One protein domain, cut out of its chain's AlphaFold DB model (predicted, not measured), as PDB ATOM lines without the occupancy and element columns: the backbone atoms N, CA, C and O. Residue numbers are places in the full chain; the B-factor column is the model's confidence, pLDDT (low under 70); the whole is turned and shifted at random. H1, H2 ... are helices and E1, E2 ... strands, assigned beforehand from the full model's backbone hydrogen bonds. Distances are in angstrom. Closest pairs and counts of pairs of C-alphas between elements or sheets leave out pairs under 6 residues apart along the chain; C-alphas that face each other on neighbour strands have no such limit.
ATOM      1  N   ARG A 238      87.548 -22.092  93.163       67.12
ATOM      2  CA  ARG A 238      88.118 -22.894  92.086       67.12
ATOM      3  C   ARG A 238      89.252 -23.739  92.639       67.12
ATOM      4  O   ARG A 238      90.412 -23.337  92.580       67.12
ATOM      5  N   ILE A 239      88.882 -24.932  93.068       76.50
ATOM      6  CA  ILE A 239      89.810 -25.977  93.473       76.50
ATOM      7  C   ILE A 239      90.538 -26.524  92.226       76.50
ATOM      8  O   ILE A 239      89.960 -26.637  91.133       76.50
ATOM      9  N   GLY A 240      91.841 -26.775  92.355       69.31
ATOM     10  CA  GLY A 240      92.723 -27.241  91.287       69.31
ATOM     11  C   GLY A 240      92.554 -28.726  90.971       69.31
ATOM     12  O   GLY A 240      92.613 -29.097  89.794       69.31
ATOM     13  N   SER A 241      92.284 -29.532  91.998       78.75
ATOM     14  CA  SER A 241      92.187 -30.998  91.956       78.75
ATOM     15  C   SER A 241      90.941 -31.509  92.698       78.75
ATOM     16  O   SER A 241      90.407 -30.837  93.570       78.75
ATOM     17  N   VAL A 242      90.463 -32.715  92.393       83.19
ATOM     18  CA  VAL A 242      89.448 -33.404  93.217       83.19
ATOM     19  C   VAL A 242      90.013 -33.781  94.589       83.19
ATOM     20  O   VAL A 242      89.295 -33.695  95.579       83.19
ATOM     21  N   SER A 243      91.295 -34.151  94.647       80.44
ATOM     22  CA  SER A 243      92.021 -34.518  95.875       80.44
ATOM     23  C   SER A 243      92.258 -33.368  96.861       80.44
ATOM     24  O   SER A 243      92.658 -33.603  97.997       80.44
ATOM     25  N   GLU A 244      92.030 -32.125  96.436       82.50
ATOM     26  CA  GLU A 244      92.126 -30.940  97.292       82.50
ATOM     27  C   GLU A 244      90.844 -30.711  98.115       82.50
ATOM     28  O   GLU A 244      90.888 -29.924  99.051       82.50
ATOM     29  N   ILE A 245      89.732 -31.400  97.802       82.44
ATOM     30  CA  ILE A 245      88.477 -31.326  98.570       82.44
ATOM     31  C   ILE A 245      88.655 -32.067  99.901       82.44
ATOM     32  O   ILE A 245      88.818 -33.289  99.911       82.44
ATOM     33  N   GLY A 246      88.571 -31.340 101.013       81.69
ATOM     34  CA  GLY A 246      88.724 -31.870 102.366       81.69
ATOM     35  C   GLY A 246      87.646 -31.406 103.347       81.69
ATOM     36  O   GLY A 246      86.593 -30.888 102.975       81.69
ATOM     37  N   ASP A 247      87.917 -31.615 104.638       80.19
ATOM     38  CA  ASP A 247      86.993 -31.267 105.728       80.19
ATOM     39  C   ASP A 247      86.788 -29.750 105.874       80.19
ATOM     40  O   ASP A 247      85.709 -29.317 106.278       80.19
ATOM     41  N   ASP A 248      87.793 -28.949 105.506       78.69
ATOM     42  CA  ASP A 248      87.722 -27.483 105.539       78.69
ATOM     43  C   ASP A 248      86.752 -26.914 104.478       78.69
ATOM     44  O   ASP A 248      86.198 -25.841 104.694       78.69
ATOM     45  N   ASP A 249      86.481 -27.643 103.384       75.06
ATOM     46  CA  ASP A 249      85.528 -27.240 102.334       75.06
ATOM     47  C   ASP A 249      84.065 -27.603 102.667       75.06
ATOM     48  O   ASP A 249      83.149 -27.305 101.894       75.06
ATOM     49  N   VAL A 250      83.798 -28.312 103.774       72.62
ATOM     50  CA  VAL A 250      82.455 -28.843 104.068       72.62
ATOM     51  C   VAL A 250      81.449 -27.712 104.279       72.62
ATOM     52  O   VAL A 250      81.464 -26.981 105.267       72.62
ATOM     53  N   GLY A 251      80.484 -27.637 103.364       58.75
ATOM     54  CA  GLY A 251      79.470 -26.595 103.325       58.75
ATOM     55  C   GLY A 251      79.732 -25.507 102.286       58.75
ATOM     56  O   GLY A 251      78.775 -24.789 101.973       58.75
ATOM     57  N   ASP A 252      80.927 -25.438 101.704       64.12
ATOM     58  CA  ASP A 252      81.287 -24.468 100.673       64.12
ATOM     59  C   ASP A 252      80.880 -24.928  99.272       64.12
ATOM     60  O   ASP A 252      80.645 -26.110  98.990       64.12
ATOM     61  N   VAL A 253      80.746 -23.953  98.372       66.56
ATOM     62  CA  VAL A 253      80.512 -24.189  96.947       66.56
ATOM     63  C   VAL A 253      81.856 -24.169  96.233       66.56
ATOM     64  O   VAL A 253      82.631 -23.227  96.375       66.56
ATOM     65  N   VAL A 254      82.114 -25.190  95.421       72.12
ATOM     66  CA  VAL A 254      83.395 -25.403  94.741       72.12
ATOM     67  C   VAL A 254      83.175 -25.658  93.249       72.12
ATOM     68  O   VAL A 254      82.151 -26.211  92.835       72.12
ATOM     69  N   THR A 255      84.129 -25.237  92.416       78.50
ATOM     70  CA  THR A 255      84.148 -25.507  90.969       78.50
ATOM     71  C   THR A 255      85.395 -26.298  90.592       78.50
ATOM     72  O   THR A 255      86.494 -25.748  90.566       78.50
ATOM     73  N   VAL A 256      85.211 -27.560  90.204       84.25
ATOM     74  CA  VAL A 256      86.289 -28.500  89.852       84.25
ATOM     75  C   VAL A 256      86.195 -28.928  88.379       84.25
ATOM     76  O   VAL A 256      85.113 -28.951  87.787       84.25
ATOM     77  N   THR A 257      87.329 -29.235  87.736       86.38
ATOM     78  CA  THR A 257      87.371 -29.749  86.347       86.38
ATOM     79  C   THR A 257      88.027 -31.131  86.285       86.38
ATOM     80  O   THR A 257      89.197 -31.275  85.924       86.38
ATOM     81  N   ALA A 258      87.226 -32.139  86.616       88.56
ATOM     82  CA  ALA A 258      87.633 -33.514  86.877       88.56
ATOM     83  C   ALA A 258      87.262 -34.485  85.746       88.56
ATOM     84  O   ALA A 258      86.474 -34.173  84.847       88.56
ATOM     85  N   SER A 259      87.798 -35.700  85.825       89.00
ATOM     86  CA  SER A 259      87.250 -36.852  85.107       89.00
ATOM     87  C   SER A 259      86.070 -37.411  85.897       89.00
ATOM     88  O   SER A 259      86.097 -37.386  87.125       89.00
ATOM     89  N   ALA A 260      85.021 -37.872  85.217       87.69
ATOM     90  CA  ALA A 260      83.836 -38.420  85.864       87.69
ATOM     91  C   ALA A 260      83.305 -39.662  85.145       87.69
ATOM     92  O   ALA A 260      83.356 -39.769  83.915       87.69
ATOM     93  N   THR A 261      82.737 -40.566  85.936       88.88
ATOM     94  CA  THR A 261      81.992 -41.745  85.491       88.88
ATOM     95  C   THR A 261      80.782 -41.909  86.398       88.88
ATOM     96  O   THR A 261      80.837 -41.541  87.573       88.88
ATOM     97  N   GLY A 262      79.666 -42.376  85.855       88.75
ATOM     98  CA  GLY A 262      78.383 -42.258  86.527       88.75
ATOM     99  C   GLY A 262      77.201 -42.729  85.700       88.75
ATOM    100  O   GLY A 262      77.340 -43.352  84.648       88.75
ATOM    101  N   ALA A 263      76.019 -42.378  86.186       85.62
ATOM    102  CA  ALA A 263      74.749 -42.669  85.557       85.62
ATOM    103  C   ALA A 263      73.775 -41.491  85.688       85.62
ATOM    104  O   ALA A 263      73.793 -40.723  86.654       85.62
ATOM    105  N   ARG A 264      72.871 -41.404  84.713       84.31
ATOM    106  CA  ARG A 264      71.622 -40.650  84.786       84.31
ATOM    107  C   ARG A 264      70.481 -41.603  85.075       84.31
ATOM    108  O   ARG A 264      70.191 -42.473  84.250       84.31
ATOM    109  N   LEU A 265      69.814 -41.417  86.203       78.19
ATOM    110  CA  LEU A 265      68.626 -42.162  86.588       78.19
ATOM    111  C   LEU A 265      67.405 -41.268  86.402       78.19
ATOM    112  O   LEU A 265      67.252 -40.275  87.106       78.19
ATOM    113  N   SER A 266      66.544 -41.619  85.454       80.06
ATOM    114  CA  SER A 266      65.221 -41.013  85.334       80.06
ATOM    115  C   SER A 266      64.366 -41.517  86.487       80.06
ATOM    116  O   SER A 266      64.127 -42.725  86.580       80.06
ATOM    117  N   ALA A 267      63.930 -40.632  87.381       74.00
ATOM    118  CA  ALA A 267      63.053 -41.014  88.479       74.00
ATOM    119  C   ALA A 267      61.728 -41.576  87.939       74.00
ATOM    120  O   ALA A 267      61.242 -42.590  88.442       74.00
ATOM    121  N   GLN A 268      61.190 -40.970  86.875       77.19
ATOM    122  CA  GLN A 268      59.948 -41.401  86.244       77.19
ATOM    123  C   GLN A 268      60.070 -42.793  85.623       77.19
ATOM    124  O   GLN A 268      59.356 -43.709  86.032       77.19
ATOM    125  N   GLU A 269      61.005 -42.972  84.691       78.94
ATOM    126  CA  GLU A 269      61.173 -44.239  83.976       78.94
ATOM    127  C   GLU A 269      61.632 -45.355  84.930       78.94
ATOM    128  O   GLU A 269      61.225 -46.503  84.777       78.94
ATOM    129  N   THR A 270      62.432 -45.040  85.960       80.50
ATOM    130  CA  THR A 270      62.858 -46.024  86.973       80.50
ATOM    131  C   THR A 270      61.693 -46.511  87.824       80.50
ATOM    132  O   THR A 270      61.515 -47.724  87.942       80.50
ATOM    133  N   MET A 271      60.890 -45.606  88.396       77.38
ATOM    134  CA  MET A 271      59.745 -46.005  89.221       77.38
ATOM    135  C   MET A 271      58.690 -46.744  88.387       77.38
ATOM    136  O   MET A 271      58.194 -47.783  88.825       77.38
ATOM    137  N   ALA A 272      58.399 -46.262  87.172       78.31
ATOM    138  CA  ALA A 272      57.457 -46.896  86.251       78.31
ATOM    139  C   ALA A 272      57.920 -48.300  85.823       78.31
ATOM    140  O   ALA A 272      57.135 -49.243  85.882       78.31
ATOM    141  N   ALA A 273      59.203 -48.485  85.490       81.00
ATOM    142  CA  ALA A 273      59.755 -49.793  85.120       81.00
ATOM    143  C   ALA A 273      59.744 -50.829  86.261       81.00
ATOM    144  O   ALA A 273      59.871 -52.027  86.000       81.00
ATOM    145  N   THR A 274      59.603 -50.392  87.516       77.31
ATOM    146  CA  THR A 274      59.415 -51.270  88.686       77.31
ATOM    147  C   THR A 274      57.975 -51.340  89.192       77.31
ATOM    148  O   THR A 274      57.709 -52.043  90.167       77.31
ATOM    149  N   SER A 275      57.046 -50.616  88.566       78.88
ATOM    150  CA  SER A 275      55.659 -50.558  89.009       78.88
ATOM    151  C   SER A 275      54.877 -51.826  88.654       78.88
ATOM    152  O   SER A 275      55.114 -52.476  87.638       78.88
ATOM    153  N   SER A 276      53.896 -52.150  89.497       80.12
ATOM    154  CA  SER A 276      52.844 -53.138  89.242       80.12
ATOM    155  C   SER A 276      51.733 -52.604  88.317       80.12
ATOM    156  O   SER A 276      50.879 -53.374  87.873       80.12
ATOM    157  N   CYS A 277      51.712 -51.293  88.064       78.50
ATOM    158  CA  CYS A 277      50.610 -50.589  87.424       78.50
ATOM    159  C   CYS A 277      50.589 -50.727  85.899       78.50
ATOM    160  O   CYS A 277      51.614 -50.657  85.228       78.50
ATOM    161  N   GLU A 278      49.384 -50.823  85.337       77.69
ATOM    162  CA  GLU A 278      49.182 -50.714  83.892       77.69
ATOM    163  C   GLU A 278      49.197 -49.243  83.431       77.69
ATOM    164  O   GLU A 278      48.722 -48.335  84.121       77.69
ATOM    165  N   GLY A 279      49.710 -49.014  82.222       71.06
ATOM    166  CA  GLY A 279      49.795 -47.694  81.591       71.06
ATOM    167  C   GLY A 279      51.209 -47.114  81.560       71.06
ATOM    168  O   GLY A 279      52.089 -47.485  82.330       71.06
ATOM    169  N   GLU A 280      51.432 -46.208  80.612       71.75
ATOM    170  CA  GLU A 280      52.715 -45.534  80.428       71.75
ATOM    171  C   GLU A 280      52.977 -44.568  81.593       71.75
ATOM    172  O   GLU A 280      52.132 -43.728  81.907       71.75
ATOM    173  N   ASN A 281      54.148 -44.679  82.228       66.94
ATOM    174  CA  ASN A 281      54.571 -43.834  83.351       66.94
ATOM    175  C   ASN A 281      53.675 -43.891  84.609       66.94
ATOM    176  O   ASN A 281      53.736 -42.998  85.457       66.94
ATOM    177  N   THR A 282      52.864 -44.941  84.767       77.19
ATOM    178  CA  THR A 282      52.015 -45.150  85.949       77.19
ATOM    179  C   THR A 282      52.807 -45.743  87.117       77.19
ATOM    180  O   THR A 282      53.538 -46.714  86.936       77.19
ATOM    181  N   VAL A 283      52.630 -45.205  88.329       73.50
ATOM    182  CA  VAL A 283      53.220 -45.752  89.565       73.50
ATOM    183  C   VAL A 283      52.185 -45.927  90.672       73.50
ATOM    184  O   VAL A 283      51.148 -45.263  90.686       73.50
ATOM    185  N   GLU A 284      52.465 -46.835  91.607       67.44
ATOM    186  CA  GLU A 284      51.557 -47.176  92.702       67.44
ATOM    187  C   GLU A 284      51.746 -46.206  93.878       67.44
ATOM    188  O   GLU A 284      52.764 -46.224  94.570       67.44
ATOM    189  N   PHE A 285      50.747 -45.358  94.123       61.97
ATOM    190  CA  PHE A 285      50.676 -44.495  95.297       61.97
ATOM    191  C   PHE A 285      49.807 -45.139  96.392       61.97
ATOM    192  O   PHE A 285      48.701 -45.603  96.113       61.97
ATOM    193  N   PRO A 286      50.223 -45.094  97.672       48.91
ATOM    194  CA  PRO A 286      49.626 -45.903  98.746       48.91
ATOM    195  C   PRO A 286      48.173 -45.557  99.127       48.91
ATOM    196  O   PRO A 286      47.566 -46.288  99.905       48.91
ATOM    197  N   PHE A 287      47.610 -44.457  98.612       48.34
ATOM    198  CA  PHE A 287      46.238 -44.013  98.915       48.34
ATOM    199  C   PHE A 287      45.390 -43.695  97.676       48.34
ATOM    200  O   PHE A 287      44.165 -43.672  97.777       48.34
ATOM    201  N   SER A 288      46.018 -43.450  96.523       54.06
ATOM    202  CA  SER A 288      45.353 -43.189  95.240       54.06
ATOM    203  C   SER A 288      45.462 -44.358  94.252       54.06
ATOM    204  O   SER A 288      44.756 -44.369  93.246       54.06
ATOM    205  N   GLY A 289      46.271 -45.377  94.559       66.25
ATOM    206  CA  GLY A 289      46.538 -46.498  93.666       66.25
ATOM    207  C   GLY A 289      47.436 -46.080  92.507       66.25
ATOM    208  O   GLY A 289      48.338 -45.260  92.665       66.25
ATOM    209  N   CYS A 290      47.202 -46.661  91.338       75.50
ATOM    210  CA  CYS A 290      47.984 -46.403  90.138       75.50
ATOM    211  C   CYS A 290      47.692 -45.014  89.541       75.50
ATOM    212  O   CYS A 290      46.616 -44.803  88.980       75.50
ATOM    213  N   GLU A 291      48.654 -44.087  89.608       64.75
ATOM    214  CA  GLU A 291      48.560 -42.757  88.985       64.75
ATOM    215  C   GLU A 291      49.763 -42.466  88.066       64.75
ATOM    216  O   GLU A 291      50.885 -42.878  88.371       64.75
ATOM    217  N   PRO A 292      49.569 -41.740  86.948       66.50
ATOM    218  CA  PRO A 292      50.654 -41.372  86.045       66.50
ATOM    219  C   PRO A 292      51.562 -40.297  86.649       66.50
ATOM    220  O   PRO A 292      51.096 -39.251  87.121       66.50
ATOM    221  N   LEU A 293      52.871 -40.514  86.553       62.50
ATOM    222  CA  LEU A 293      53.879 -39.490  86.786       62.50
ATOM    223  C   LEU A 293      53.828 -38.444  85.667       62.50
ATOM    224  O   LEU A 293      53.793 -38.766  84.483       62.50
ATOM    225  N   ARG A 294      53.791 -37.167  86.060       58.94
ATOM    226  CA  ARG A 294      53.624 -36.019  85.144       58.94
ATOM    227  C   ARG A 294      54.910 -35.235  84.892       58.94
ATOM    228  O   ARG A 294      54.925 -34.302  84.093       58.94
ATOM    229  N   SER A 295      55.966 -35.573  85.616       57.66
ATOM    230  CA  SER A 295      57.237 -34.867  85.603       57.66
ATOM    231  C   SER A 295      58.356 -35.847  85.905       57.66
ATOM    232  O   SER A 295      58.371 -36.436  86.990       57.66
ATOM    233  N   ASP A 296      59.313 -35.953  84.991       61.78
ATOM    234  CA  ASP A 296      60.567 -36.636  85.265       61.78
ATOM    235  C   ASP A 296      61.536 -35.716  86.020       61.78
ATOM    236  O   ASP A 296      61.501 -34.488  85.908       61.78
ATOM    237  N   THR A 297      62.415 -36.329  86.796       66.50
ATOM    238  CA  THR A 297      63.582 -35.705  87.412       66.50
ATOM    239  C   THR A 297      64.736 -36.673  87.226       66.50
ATOM    240  O   THR A 297      64.705 -37.792  87.734       66.50
ATOM    241  N   VAL A 298      65.754 -36.249  86.483       71.00
ATOM    242  CA  VAL A 298      66.941 -37.060  86.231       71.00
ATOM    243  C   VAL A 298      67.964 -36.794  87.326       71.00
ATOM    244  O   VAL A 298      68.497 -35.688  87.444       71.00
ATOM    245  N   ILE A 299      68.255 -37.825  88.111       79.06
ATOM    246  CA  ILE A 299      69.361 -37.850  89.064       79.06
ATOM    247  C   ILE A 299      70.639 -38.152  88.283       79.06
ATOM    248  O   ILE A 299      70.770 -39.210  87.671       79.06
ATOM    249  N   HIS A 300      71.591 -37.226  88.306       83.56
ATOM    250  CA  HIS A 300      72.960 -37.433  87.840       83.56
ATOM    251  C   HIS A 300      73.783 -37.875  89.035       83.56
ATOM    252  O   HIS A 300      73.824 -37.162  90.036       83.56
ATOM    253  N   THR A 301      74.464 -39.009  88.950       88.12
ATOM    254  CA  THR A 301      75.295 -39.474  90.060       88.12
ATOM    255  C   THR A 301      76.496 -40.267  89.578       88.12
ATOM    256  O   THR A 301      76.489 -40.766  88.455       88.12
ATOM    257  N   GLY A 302      77.545 -40.352  90.392       90.44
ATOM    258  CA  GLY A 302      78.775 -41.035  90.012       90.44
ATOM    259  C   GLY A 302      79.960 -40.685  90.903       90.44
ATOM    260  O   GLY A 302      79.791 -40.237  92.038       90.44
ATOM    261  N   ALA A 303      81.161 -40.866  90.359       90.38
ATOM    262  CA  ALA A 303      82.430 -40.534  90.994       90.38
ATOM    263  C   ALA A 303      83.261 -39.586  90.114       90.38
ATOM    264  O   ALA A 303      83.247 -39.684  88.884       90.38
ATOM    265  N   LEU A 304      83.983 -38.679  90.771       89.69
ATOM    266  CA  LEU A 304      84.977 -37.770  90.208       89.69
ATOM    267  C   LEU A 304      86.378 -38.260  90.580       89.69
ATOM    268  O   LEU A 304      86.569 -38.739  91.694       89.69
ATOM    269  N   TRP A 305      87.351 -38.108  89.684       88.19
ATOM    270  CA  TRP A 305      88.772 -38.328  89.976       88.19
ATOM    271  C   TRP A 305      89.661 -37.440  89.100       88.19
ATOM    272  O   TRP A 305      89.257 -36.981  88.021       88.19
ATOM    273  N   ASP A 306      90.905 -37.250  89.526       81.88
ATOM    274  CA  ASP A 306      91.925 -36.587  88.721       81.88
ATOM    275  C   ASP A 306      92.632 -37.593  87.808       81.88
ATOM    276  O   ASP A 306      93.177 -38.607  88.242       81.88
ATOM    277  N   SER A 307      92.649 -37.323  86.501       64.31
ATOM    278  CA  SER A 307      93.239 -38.245  85.519       64.31
ATOM    279  C   SER A 307      94.765 -38.375  85.621       64.31
ATOM    280  O   SER A 307      95.342 -39.233  84.958       64.31
ATOM    281  N   SER A 308      95.418 -37.536  86.429       61.16
ATOM    282  CA  SER A 308      96.865 -37.513  86.651       61.16
ATOM    283  C   SER A 308      97.351 -38.333  87.849       61.16
ATOM    284  O   SER A 308      98.519 -38.709  87.849       61.16
ATOM    285  N   SER A 309      96.515 -38.602  88.859       52.12
ATOM    286  CA  SER A 309      96.940 -39.310  90.083       52.12
ATOM    287  C   SER A 309      96.882 -40.834  89.956       52.12
ATOM    288  O   SER A 309      97.637 -41.539  90.619       52.12
ATOM    289  N   GLY A 310      96.021 -41.352  89.073       51.22
ATOM    290  CA  GLY A 310      95.608 -42.754  89.122       51.22
ATOM    291  C   GLY A 310      94.588 -42.957  90.247       51.22
ATOM    292  O   GLY A 310      94.713 -42.401  91.330       51.22
ATOM    293  N   ALA A 311      93.528 -43.717  89.986       53.59
ATOM    294  CA  ALA A 311      92.306 -43.659  90.794       53.59
ATOM    295  C   ALA A 311      92.362 -44.379  92.162       53.59
ATOM    296  O   ALA A 311      91.325 -44.860  92.608       53.59
ATOM    297  N   SER A 312      93.533 -44.517  92.798       52.22
ATOM    298  CA  SER A 312      93.700 -45.390  93.970       52.22
ATOM    299  C   SER A 312      93.187 -44.817  95.292       52.22
ATOM    300  O   SER A 312      92.751 -45.611  96.122       52.22
ATOM    301  N   GLU A 313      93.214 -43.494  95.502       56.84
ATOM    302  CA  GLU A 313      92.836 -42.887  96.799       56.84
ATOM    303  C   GLU A 313      91.856 -41.694  96.671       56.84
ATOM    304  O   GLU A 313      90.926 -41.593  97.469       56.84
ATOM    305  N   ASP A 314      91.943 -40.876  95.613       69.69
ATOM    306  CA  ASP A 314      91.200 -39.603  95.514       69.69
ATOM    307  C   ASP A 314      89.932 -39.665  94.629       69.69
ATOM    308  O   ASP A 314      89.888 -39.085  93.537       69.69
ATOM    309  N   THR A 315      88.876 -40.366  95.070       81.50
ATOM    310  CA  THR A 315      87.563 -40.318  94.384       81.50
ATOM    311  C   THR A 315      86.485 -39.616  95.208       81.50
ATOM    312  O   THR A 315      86.025 -40.163  96.210       81.50
ATOM    313  N   VAL A 316      85.993 -38.464  94.738       87.94
ATOM    314  CA  VAL A 316      84.858 -37.752  95.355       87.94
ATOM    315  C   VAL A 316      83.555 -38.167  94.676       87.94
ATOM    316  O   VAL A 316      83.430 -38.126  93.450       87.94
ATOM    317  N   ARG A 317      82.559 -38.576  95.465       89.19
ATOM    318  CA  ARG A 317      81.229 -38.942  94.946       89.19
ATOM    319  C   ARG A 317      80.479 -37.683  94.512       89.19
ATOM    320  O   ARG A 317      80.692 -36.612  95.073       89.19
ATOM    321  N   TYR A 318      79.569 -37.787  93.547       88.75
ATOM    322  CA  TYR A 318      78.700 -36.666  93.181       88.75
ATOM    323  C   TYR A 318      77.237 -37.072  93.014       88.75
ATOM    324  O   TYR A 318      76.911 -38.183  92.586       88.75
ATOM    325  N   VAL A 319      76.344 -36.130  93.313       85.25
ATOM    326  CA  VAL A 319      74.905 -36.224  93.046       85.25
ATOM    327  C   VAL A 319      74.381 -34.863  92.591       85.25
ATOM    328  O   VAL A 319      74.756 -33.833  93.136       85.25
ATOM    329  N   GLY A 320      73.516 -34.832  91.584       78.38
ATOM    330  CA  GLY A 320      72.856 -33.622  91.097       78.38
ATOM    331  C   GLY A 320      71.522 -33.958  90.440       78.38
ATOM    332  O   GLY A 320      71.267 -35.111  90.104       78.38
ATOM    333  N   LEU A 321      70.663 -32.960  90.245       73.94
ATOM    334  CA  LEU A 321      69.336 -33.134  89.643       73.94
ATOM    335  C   LEU A 321      69.215 -32.296  88.366       73.94
ATOM    336  O   LEU A 321      69.682 -31.158  88.324       73.94
ATOM    337  N   SER A 322      68.545 -32.820  87.338       61.19
ATOM    338  CA  SER A 322      68.122 -32.034  86.177       61.19
ATOM    339  C   SER A 322      66.713 -32.393  85.707       61.19
ATOM    340  O   SER A 322      66.225 -33.504  85.893       61.19
ATOM    341  N   ASN A 323      66.083 -31.451  85.004       55.38
ATOM    342  CA  ASN A 323      64.804 -31.652  84.312       55.38
ATOM    343  C   ASN A 323      65.025 -32.099  82.852       55.38
ATOM    344  O   ASN A 323      64.316 -31.670  81.939       55.38
ATOM    345  N   THR A 324      66.080 -32.879  82.596       62.00
ATOM    346  CA  THR A 324      66.351 -33.440  81.266       62.00
ATOM    347  C   THR A 324      65.331 -34.536  80.987       62.00
ATOM    348  O   THR A 324      65.148 -35.409  81.821       62.00
ATOM    349  N   VAL A 325      64.686 -34.528  79.818       65.31
ATOM    350  CA  VAL A 325      63.812 -35.643  79.427       65.31
ATOM    351  C   VAL A 325      64.684 -36.843  79.077       65.31
ATOM    352  O   VAL A 325      65.502 -36.770  78.158       65.31
ATOM    353  N   GLN A 326      64.492 -37.941  79.799       67.38
ATOM    354  CA  GLN A 326      65.091 -39.238  79.521       67.38
ATOM    355  C   GLN A 326      63.960 -40.251  79.272       67.38
ATOM    356  O   GLN A 326      62.850 -40.077  79.758       67.38
ATOM    357  N   GLN A 327      64.205 -41.253  78.426       73.75
ATOM    358  CA  GLN A 327      63.194 -42.229  77.962       73.75
ATOM    359  C   GLN A 327      63.627 -43.672  78.273       73.75
ATOM    360  O   GLN A 327      63.279 -44.626  77.583       73.75
ATOM    361  N   THR A 328      64.497 -43.808  79.270       77.69
ATOM    362  CA  THR A 328      65.077 -45.062  79.749       77.69
ATOM    363  C   THR A 328      65.357 -44.916  81.246       77.69
ATOM    364  O   THR A 328      65.850 -43.856  81.642       77.69
ATOM    365  N   PRO A 329      65.160 -45.949  82.084       80.56
ATOM    366  CA  PRO A 329      65.416 -45.862  83.528       80.56
ATOM    367  C   PRO A 329      66.814 -45.336  83.872       80.56
ATOM    368  O   PRO A 329      66.962 -44.411  84.668       80.56
ATOM    369  N   THR A 330      67.838 -45.861  83.196       86.19
ATOM    370  CA  THR A 330      69.244 -45.536  83.453       86.19
ATOM    371  C   THR A 330      69.993 -45.313  82.142       86.19
ATOM    372  O   THR A 330      69.802 -46.064  81.188       86.19
ATOM    373  N   MET A 331      70.875 -44.312  82.101       81.06
ATOM    374  CA  MET A 331      71.877 -44.136  81.046       81.06
ATOM    375  C   MET A 331      73.262 -43.953  81.678       81.06
ATOM    376  O   MET A 331      73.406 -43.036  82.488       81.06
ATOM    377  N   PRO A 332      74.286 -44.744  81.311       82.75
ATOM    378  CA  PRO A 332      75.647 -44.508  81.781       82.75
ATOM    379  C   PRO A 332      76.202 -43.192  81.221       82.75
ATOM    380  O   PRO A 332      75.779 -42.699  80.168       82.75
ATOM    381  N   GLU A 333      77.171 -42.621  81.926       82.69
ATOM    382  CA  GLU A 333      77.886 -41.414  81.534       82.69
ATOM    383  C   GLU A 333      79.361 -41.497  81.907       82.69
ATOM    384  O   GLU A 333      79.707 -41.832  83.035       82.69
ATOM    385  N   SER A 334      80.227 -41.093  80.982       85.38
ATOM    386  CA  SER A 334      81.649 -40.892  81.243       85.38
ATOM    387  C   SER A 334      82.196 -39.713  80.437       85.38
ATOM    388  O   SER A 334      81.644 -39.306  79.405       85.38
ATOM    389  N   GLY A 335      83.280 -39.123  80.927       85.75
ATOM    390  CA  GLY A 335      83.983 -38.029  80.264       85.75
ATOM    391  C   GLY A 335      84.677 -37.106  81.255       85.75
ATOM    392  O   GLY A 335      84.619 -37.300  82.468       85.75
ATOM    393  N   ARG A 336      85.303 -36.052  80.737       82.62
ATOM    394  CA  ARG A 336      85.827 -34.956  81.547       82.62
ATOM    395  C   ARG A 336      84.766 -33.868  81.674       82.62
ATOM    396  O   ARG A 336      84.183 -33.448  80.672       82.62
ATOM    397  N   TYR A 337      84.528 -33.387  82.888       83.25
ATOM    398  CA  TYR A 337      83.488 -32.406  83.189       83.25
ATOM    399  C   TYR A 337      84.037 -31.253  84.024       83.25
ATOM    400  O   TYR A 337      84.897 -31.437  84.880       83.25
ATOM    401  N   ARG A 338      83.489 -30.058  83.806       80.31
ATOM    402  CA  ARG A 338      83.527 -28.972  84.784       80.31
ATOM    403  C   ARG A 338      82.233 -29.029  85.581       80.31
ATOM    404  O   ARG A 338      81.155 -28.899  84.991       80.31
ATOM    405  N   LEU A 339      82.352 -29.247  86.886       80.94
ATOM    406  CA  LEU A 339      81.235 -29.315  87.819       80.94
ATOM    407  C   LEU A 339      81.333 -28.166  88.817       80.94
ATOM    408  O   LEU A 339      82.420 -27.863  89.301       80.94
ATOM    409  N   THR A 340      80.184 -27.588  89.145       75.00
ATOM    410  CA  THR A 340      80.019 -26.674  90.272       75.00
ATOM    411  C   THR A 340      79.006 -27.282  91.224       75.00
ATOM    412  O   THR A 340      77.902 -27.642  90.799       75.00
ATOM    413  N   GLY A 341      79.350 -27.386  92.501       67.12
ATOM    414  CA  GLY A 341      78.479 -27.968  93.514       67.12
ATOM    415  C   GLY A 341      78.915 -27.613  94.924       67.12
ATOM    416  O   GLY A 341      79.960 -27.001  95.111       67.12
ATOM    417  N   ARG A 342      78.105 -27.994  95.908       75.44
ATOM    418  CA  ARG A 342      78.421 -27.825  97.329       75.44
ATOM    419  C   ARG A 342      79.035 -29.095  97.898       75.44
ATOM    420  O   ARG A 342      78.492 -30.174  97.655       75.44
ATOM    421  N   VAL A 343      80.122 -28.972  98.648       76.50
ATOM    422  CA  VAL A 343      80.721 -30.100  99.372       76.50
ATOM    423  C   VAL A 343      79.869 -30.401 100.604       76.50
ATOM    424  O   VAL A 343      79.517 -29.499 101.366       76.50
ATOM    425  N   VAL A 344      79.504 -31.667 100.793       78.62
ATOM    426  CA  VAL A 344      78.830 -32.170 101.998       78.62
ATOM    427  C   VAL A 344      79.464 -33.485 102.442       78.62
ATOM    428  O   VAL A 344      80.063 -34.199 101.637       78.62
ATOM    429  N   GLU A 345      79.295 -33.842 103.710       78.81
ATOM    430  CA  GLU A 345      79.617 -35.183 104.204       78.81
ATOM    431  C   GLU A 345      78.676 -36.212 103.550       78.81
ATOM    432  O   GLU A 345      77.475 -35.963 103.407       78.81
ATOM    433  N   ALA A 346      79.188 -37.384 103.171       79.12
ATOM    434  CA  ALA A 346      78.399 -38.431 102.516       79.12
ATOM    435  C   ALA A 346      77.187 -38.883 103.357       79.12
ATOM    436  O   ALA A 346      76.112 -39.122 102.808       79.12
ATOM    437  N   GLU A 347      77.325 -38.899 104.687       75.31
ATOM    438  CA  GLU A 347      76.257 -39.243 105.636       75.31
ATOM    439  C   GLU A 347      75.044 -38.292 105.564       75.31
ATOM    440  O   GLU A 347      73.923 -38.695 105.876       75.31
ATOM    441  N   GLN A 348      75.233 -37.048 105.097       66.25
ATOM    442  CA  GLN A 348      74.141 -36.089 104.868       66.25
ATOM    443  C   GLN A 348      73.314 -36.417 103.610       66.25
ATOM    444  O   GLN A 348      72.214 -35.884 103.447       66.25
ATOM    445  N   ILE A 349      73.832 -37.273 102.719       66.88
ATOM    446  CA  ILE A 349      73.128 -37.786 101.535       66.88
ATOM    447  C   ILE A 349      72.460 -39.129 101.848       66.88
ATOM    448  O   ILE A 349      71.273 -39.295 101.571       66.88
ATOM    449  N   ASP A 350      73.202 -40.070 102.435       67.38
ATOM    450  CA  ASP A 350      72.671 -41.329 102.967       67.38
ATOM    451  C   ASP A 350      73.619 -41.855 104.070       67.38
ATOM    452  O   ASP A 350      74.817 -41.999 103.811       67.38
ATOM    453  N   PRO A 351      73.129 -42.182 105.284       69.56
ATOM    454  CA  PRO A 351      73.962 -42.679 106.386       69.56
ATOM    455  C   PRO A 351      74.577 -44.072 106.146       69.56
ATOM    456  O   PRO A 351      75.318 -44.561 106.995       69.56
ATOM    457  N   ASN A 352      74.257 -44.742 105.032       72.25
ATOM    458  CA  ASN A 352      74.851 -46.019 104.627       72.25
ATOM    459  C   ASN A 352      76.025 -45.862 103.639       72.25
ATOM    460  O   ASN A 352      76.599 -46.874 103.230       72.25
ATOM    461  N   LEU A 353      76.369 -44.639 103.213       71.50
ATOM    462  CA  LEU A 353      77.565 -44.386 102.403       71.50
ATOM    463  C   LEU A 353      78.834 -44.470 103.258       71.50
ATOM    464  O   LEU A 353      78.828 -44.064 104.418       71.50
ATOM    465  N   ASP A 354      79.945 -44.943 102.677       78.81
ATOM    466  CA  ASP A 354      81.228 -44.893 103.387       78.81
ATOM    467  C   ASP A 354      81.625 -43.424 103.649       78.81
ATOM    468  O   ASP A 354      81.478 -42.601 102.729       78.81
ATOM    469  N   PRO A 355      82.176 -43.101 104.839       81.56
ATOM    470  CA  PRO A 355      82.599 -41.751 105.199       81.56
ATOM    471  C   PRO A 355      83.485 -41.078 104.146       81.56
ATOM    472  O   PRO A 355      84.257 -41.732 103.441       81.56
ATOM    473  N   GLY A 356      83.370 -39.755 104.056       84.19
ATOM    474  CA  GLY A 356      84.065 -38.916 103.082       84.19
ATOM    475  C   GLY A 356      83.128 -37.893 102.443       84.19
ATOM    476  O   GLY A 356      81.972 -37.742 102.846       84.19
ATOM    477  N   HIS A 357      83.624 -37.191 101.431       86.75
ATOM    478  CA  HIS A 357      82.956 -36.026 100.852       86.75
ATOM    479  C   HIS A 357      82.124 -36.391  99.617       86.75
ATOM    480  O   HIS A 357      82.463 -37.278  98.827       86.75
ATOM    481  N   THR A 358      81.002 -35.696  99.444       84.25
ATOM    482  CA  THR A 358      80.130 -35.792  98.271       84.25
ATOM    483  C   THR A 358      79.839 -34.399  97.728       84.25
ATOM    484  O   THR A 358      79.489 -33.488  98.474       84.25
ATOM    485  N   LEU A 359      79.949 -34.229  96.413       81.06
ATOM    486  CA  LEU A 359      79.625 -32.982  95.730       81.06
ATOM    487  C   LEU A 359      78.145 -32.968  95.313       81.06
ATOM    488  O   LEU A 359      77.728 -33.735  94.441       81.06
ATOM    489  N   VAL A 360      77.356 -32.061  95.894       81.12
ATOM    490  CA  VAL A 360      75.980 -31.770  95.462       81.12
ATOM    491  C   VAL A 360      76.031 -30.799  94.285       81.12
ATOM    492  O   VAL A 360      76.168 -29.589  94.456       81.12
ATOM    493  N   VAL A 361      75.966 -31.341  93.074       77.12
ATOM    494  CA  VAL A 361      76.198 -30.638  91.808       77.12
ATOM    495  C   VAL A 361      74.987 -29.799  91.399       77.12
ATOM    496  O   VAL A 361      73.885 -30.314  91.200       77.12
ATOM    497  N   TYR A 362      75.228 -28.506  91.188       66.75
ATOM    498  CA  TYR A 362      74.265 -27.538  90.652       66.75
ATOM    499  C   TYR A 362      74.419 -27.338  89.145       66.75
ATOM    500  O   TYR A 362      73.442 -27.103  88.438       66.75
ATOM    501  N   ASN A 363      75.654 -27.411  88.648       65.94
ATOM    502  CA  ASN A 363      75.978 -27.181  87.247       65.94
ATOM    503  C   ASN A 363      77.048 -28.166  86.782       65.94
ATOM    504  O   ASN A 363      78.002 -28.452  87.502       65.94
ATOM    505  N   ARG A 364      76.894 -28.674  85.563       74.81
ATOM    506  CA  ARG A 364      77.778 -29.672  84.968       74.81
ATOM    507  C   ARG A 364      77.859 -29.443  83.468       74.81
ATOM    508  O   ARG A 364      76.851 -29.477  82.771       74.81
ATOM    509  N   SER A 365      79.076 -29.258  82.972       74.38
ATOM    510  CA  SER A 365      79.363 -29.111  81.543       74.38
ATOM    511  C   SER A 365      80.450 -30.100  81.131       74.38
ATOM    512  O   SER A 365      81.446 -30.263  81.834       74.38
ATOM    513  N   ARG A 366      80.249 -30.806  80.012       75.81
ATOM    514  CA  ARG A 366      81.245 -31.743  79.468       75.81
ATOM    515  C   ARG A 366      82.331 -30.937  78.759       75.81
ATOM    516  O   ARG A 366      82.015 -30.072  77.948       75.81
ATOM    517  N   VAL A 367      83.592 -31.213  79.079       79.88
ATOM    518  CA  VAL A 367      84.772 -30.519  78.530       79.88
ATOM    519  C   VAL A 367      85.734 -31.463  77.797       79.88
ATOM    520  O   VAL A 367      86.721 -31.001  77.236       79.88
ATOM    521  N   GLY A 368      85.456 -32.769  77.784       75.75
ATOM    522  CA  GLY A 368      86.195 -33.764  77.006       75.75
ATOM    523  C   GLY A 368      85.699 -35.192  77.240       75.75
ATOM    524  O   GLY A 368      84.775 -35.424  78.023       75.75
ATOM    525  N   ASP A 369      86.337 -36.147  76.574       78.56
ATOM    526  CA  ASP A 369      86.199 -37.586  76.811       78.56
ATOM    527  C   ASP A 369      87.287 -38.085  77.783       78.56
ATOM    528  O   ASP A 369      88.252 -37.366  78.056       78.56
ATOM    529  N   VAL A 370      87.122 -39.287  78.347       80.50
ATOM    530  CA  VAL A 370      88.113 -39.915  79.238       80.50
ATOM    531  C   VAL A 370      87.965 -41.439  79.245       80.50
ATOM    532  O   VAL A 370      86.846 -41.945  79.135       80.50
ATOM    533  N   ASP A 371      89.075 -42.151  79.431       72.94
ATOM    534  CA  ASP A 371      89.074 -43.576  79.770       72.94
ATOM    535  C   ASP A 371      88.765 -43.767  81.265       72.94
ATOM    536  O   ASP A 371      89.282 -43.044  82.120       72.94
ATOM    537  N   VAL A 372      87.905 -44.734  81.592       72.88
ATOM    538  CA  VAL A 372      87.391 -44.930  82.958       72.88
ATOM    539  C   VAL A 372      88.204 -45.999  83.706       72.88
ATOM    540  O   VAL A 372      88.254 -47.143  83.251       72.88
ATOM    541  N   PRO A 373      88.808 -45.684  84.869       70.06
ATOM    542  CA  PRO A 373      89.468 -46.667  85.721       70.06
ATOM    543  C   PRO A 373      88.449 -47.450  86.565       70.06
ATOM    544  O   PRO A 373      87.435 -46.912  87.012       70.06
ATOM    545  N   SER A 374      88.752 -48.720  86.847       68.44
ATOM    546  CA  SER A 374      87.842 -49.662  87.523       68.44
ATOM    547  C   SER A 374      87.375 -49.224  88.917       68.44
ATOM    548  O   SER A 374      86.256 -49.541  89.311       68.44
ATOM    549  N   GLN A 375      88.199 -48.485  89.663       69.75
ATOM    550  CA  GLN A 375      87.850 -48.003  91.003       69.75
ATOM    551  C   GLN A 375      86.813 -46.870  90.960       69.75
ATOM    552  O   GLN A 375      85.861 -46.877  91.741       69.75
ATOM    553  N   ALA A 376      86.923 -45.954  89.991       72.31
ATOM    554  CA  ALA A 376      85.903 -44.932  89.767       72.31
ATOM    555  C   ALA A 376      84.582 -45.554  89.283       72.31
ATOM    556  O   ALA A 376      83.515 -45.127  89.719       72.31
ATOM    557  N   ASP A 377      84.650 -46.593  88.438       79.75
ATOM    558  CA  ASP A 377      83.478 -47.368  88.007       79.75
ATOM    559  C   ASP A 377      82.773 -48.050  89.192       79.75
ATOM    560  O   ASP A 377      81.553 -47.965  89.321       79.75
ATOM    561  N   GLN A 378      83.530 -48.640  90.126       79.50
ATOM    562  CA  GLN A 378      82.969 -49.232  91.343       79.50
ATOM    563  C   GLN A 378      82.274 -48.185  92.230       79.50
ATOM    564  O   GLN A 378      81.120 -48.394  92.610       79.50
ATOM    565  N   SER A 379      82.922 -47.050  92.522       78.25
ATOM    566  CA  SER A 379      82.320 -45.962  93.313       78.25
ATOM    567  C   SER A 379      81.054 -45.399  92.656       78.25
ATOM    568  O   SER A 379      80.037 -45.202  93.324       78.25
ATOM    569  N   ALA A 380      81.079 -45.200  91.337       81.56
ATOM    570  CA  ALA A 380      79.928 -44.737  90.572       81.56
ATOM    571  C   ALA A 380      78.768 -45.743  90.579       81.56
ATOM    572  O   ALA A 380      77.616 -45.356  90.776       81.56
ATOM    573  N   ARG A 381      79.068 -47.035  90.424       82.75
ATOM    574  CA  ARG A 381      78.075 -48.113  90.417       82.75
ATOM    575  C   ARG A 381      77.427 -48.327  91.784       82.75
ATOM    576  O   ARG A 381      76.227 -48.585  91.836       82.75
ATOM    577  N   THR A 382      78.175 -48.189  92.880       79.75
ATOM    578  CA  THR A 382      77.604 -48.176  94.238       79.75
ATOM    579  C   THR A 382      76.566 -47.062  94.371       79.75
ATOM    580  O   THR A 382      75.448 -47.309  94.821       79.75
ATOM    581  N   MET A 383      76.904 -45.856  93.906       78.19
ATOM    582  CA  MET A 383      76.023 -44.692  93.985       78.19
ATOM    583  C   MET A 383      74.788 -44.817  93.070       78.19
ATOM    584  O   MET A 383      73.676 -44.505  93.498       78.19
ATOM    585  N   GLU A 384      74.941 -45.351  91.850       81.50
ATOM    586  CA  GLU A 384      73.818 -45.694  90.959       81.50
ATOM    587  C   GLU A 384      72.866 -46.694  91.628       81.50
ATOM    588  O   GLU A 384      71.659 -46.452  91.693       81.50
ATOM    589  N   LEU A 385      73.395 -47.812  92.137       80.12
ATOM    590  CA  LEU A 385      72.594 -48.867  92.762       80.12
ATOM    591  C   LEU A 385      71.863 -48.362  94.009       80.12
ATOM    592  O   LEU A 385      70.706 -48.728  94.212       80.12
ATOM    593  N   MET A 386      72.499 -47.500  94.807       75.88
ATOM    594  CA  MET A 386      71.879 -46.874  95.974       75.88
ATOM    595  C   MET A 386      70.734 -45.936  95.569       75.88
ATOM    596  O   MET A 386      69.615 -46.107  96.048       75.88
ATOM    597  N   MET A 387      70.972 -45.000  94.643       75.69
ATOM    598  CA  MET A 387      69.947 -44.058  94.167       75.69
ATOM    599  C   MET A 387      68.774 -44.786  93.500       75.69
ATOM    600  O   MET A 387      67.609 -44.471  93.746       75.69
ATOM    601  N   ARG A 388      69.061 -45.826  92.709       77.31
ATOM    602  CA  ARG A 388      68.040 -46.711  92.137       77.31
ATOM    603  C   ARG A 388      67.283 -47.484  93.216       77.31
ATOM    604  O   ARG A 388      66.073 -47.662  93.094       77.31
ATOM    605  N   GLY A 389      67.968 -47.928  94.267       72.31
ATOM    606  CA  GLY A 389      67.364 -48.555  95.440       72.31
ATOM    607  C   GLY A 389      66.367 -47.623  96.125       72.31
ATOM    608  O   GLY A 389      65.201 -47.979  96.247       72.31
ATOM    609  N   GLN A 390      66.783 -46.402  96.471       71.31
ATOM    610  CA  GLN A 390      65.915 -45.384  97.076       71.31
ATOM    611  C   GLN A 390      64.677 -45.076  96.207       71.31
ATOM    612  O   GLN A 390      63.560 -45.045  96.722       71.31
ATOM    613  N   LEU A 391      64.846 -44.922  94.884       71.56
ATOM    614  CA  LEU A 391      63.733 -44.714  93.942       71.56
ATOM    615  C   LEU A 391      62.732 -45.879  93.899       71.56
ATOM    616  O   LEU A 391      61.561 -45.664  93.606       71.56
ATOM    617  N   THR A 392      63.186 -47.110  94.141       71.06
ATOM    618  CA  THR A 392      62.380 -48.337  93.979       71.06
ATOM    619  C   THR A 392      61.928 -48.947  95.311       71.06
ATOM    620  O   THR A 392      61.212 -49.949  95.330       71.06
ATOM    621  N   MET A 393      62.297 -48.326  96.436       66.75
ATOM    622  CA  MET A 393      61.855 -48.711  97.774       66.75
ATOM    623  C   MET A 393      60.367 -48.432  97.987       66.75
ATOM    624  O   MET A 393      59.867 -47.329  97.764       66.75
ATOM    625  N   ASN A 394      59.662 -49.429  98.516       56.81
ATOM    626  CA  ASN A 394      58.262 -49.296  98.905       56.81
ATOM    627  C   ASN A 394      58.133 -48.413 100.166       56.81
ATOM    628  O   ASN A 394      59.031 -48.360 101.007       56.81
ATOM    629  N   ILE A 395      56.991 -47.747 100.348       51.38
ATOM    630  CA  ILE A 395      56.703 -46.852 101.481       51.38
ATOM    631  C   ILE A 395      56.904 -47.543 102.840       51.38
ATOM    632  O   ILE A 395      57.369 -46.910 103.787       51.38
ATOM    633  N   SER A 396      56.623 -48.843 102.948       43.09
ATOM    634  CA  SER A 396      56.892 -49.620 104.167       43.09
ATOM    635  C   SER A 396      58.391 -49.760 104.475       43.09
ATOM    636  O   SER A 396      58.785 -49.757 105.642       43.09
ATOM    637  N   GLN A 397      59.248 -49.823 103.452       52.50
ATOM    638  CA  GLN A 397      60.707 -49.868 103.601       52.50
ATOM    639  C   GLN A 397      61.245 -48.488 103.998       52.50
ATOM    640  O   GLN A 397      62.012 -48.399 104.955       52.50
ATOM    641  N   TRP A 398      60.740 -47.416 103.377       51.53
ATOM    642  CA  TRP A 398      61.009 -46.031 103.786       51.53
ATOM    643  C   TRP A 398      60.636 -45.764 105.252       51.53
ATOM    644  O   TRP A 398      61.441 -45.219 106.006       51.53
TER     645      TRP A 398
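Overview. This is residues 238 to 398 of the 591 residues of an uncharacterized protein of Halosimplex pelagicum (UniProt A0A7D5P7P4). A closed barrel of five strands, E1, E4, E5, E7 and E6 round the ring, has the long helix H2 packed along its outside. Beyond one end of the barrel lie the short helix H1 and, farther out, the small hairpin of E2 and E3. The printed part has 161 residues, with three named helices and seven named strands in the order E1 H1 E2 E3 E4 E5 E6 E7 H2 H3; the class is mixed, helices and strands. The barrel is mixed, with E5 and E7 its parallel pair, and the sheet of E2 and E3 is antiparallel. The whole is compact, with a radius of gyration of the C-alphas of 16.6 A, and elongated in outline, spanning 50 by 30 by 26 A.

Arrangement. Residues 238 to 252 hold no named element. E1, residues 253 to 266, bends by 106 degrees at residue 258. H1, residues 267 to 273, is on the barrel. E2, residues 282 to 285, is closest to H1 at the C-alphas of Val 283 and Ala 272, 5.5 A apart. E3, residues 289 to 292, forms a hairpin with E2; N 283 and O 291 are within hydrogen-bond range at 2.9 A. E4, residues 298 to 305, is antiparallel to E1, with N 263 and O 301 at 2.8 A. E5, residues 316 to 322, forms a hairpin with E4, with N 300 and O 320 at 2.8 A. E6, residues 330 to 345, bends by 107 degrees at residue 336 and is antiparallel to E1, with N 260 and O 335 at 2.8 A. E7, residues 357 to 368, forms a hairpin with E6, with N 344 and O 358 at 2.9 A, and is parallel to E5, with N 361 and O 319 at 2.8 A. H2, residues 374 to 392, lies outside the barrel over E1 and E4, at a height over the sheet of 7.9 A; its closest C-alphas to E4 are Ala 380 and Gly 302, 3.9 A apart. H2 touches H1 with residues 388 to 392 alone, about perpendicular at 75 degrees; their closest C-alphas, of Thr 392 and Met 271, are 5.9 A apart. H3, residues 395 to 398, is only just apart from H2, their closest C-alphas 8.3 A apart. In H1 and H2 every O i to N i+4 pair is within hydrogen-bond range; H3 is too short for one.

Along the chain. From first to last C-alpha, H2 measures 26.3 A, E1 25.5 A, E6 25.4 A, E7 24.2 A, E4 22.2 A and E5 19.9 A. E1 begins at C-alpha 253 (80.512, -24.189, 96.947), and H3 ends at C-alpha 398 (61.009, -46.031, 103.786).

Size, cuts and confidence. The C-alphas farthest apart, of Ser 288 and Ser 308, are 52.5 A apart. The printed part has no cut, and the link from E6 to E7 is long. Mean pLDDT of the printed part is 74.3; 47 residues are under 70, among them 284 to 289, 291 to 297, 307 to 314 and 393 to 398.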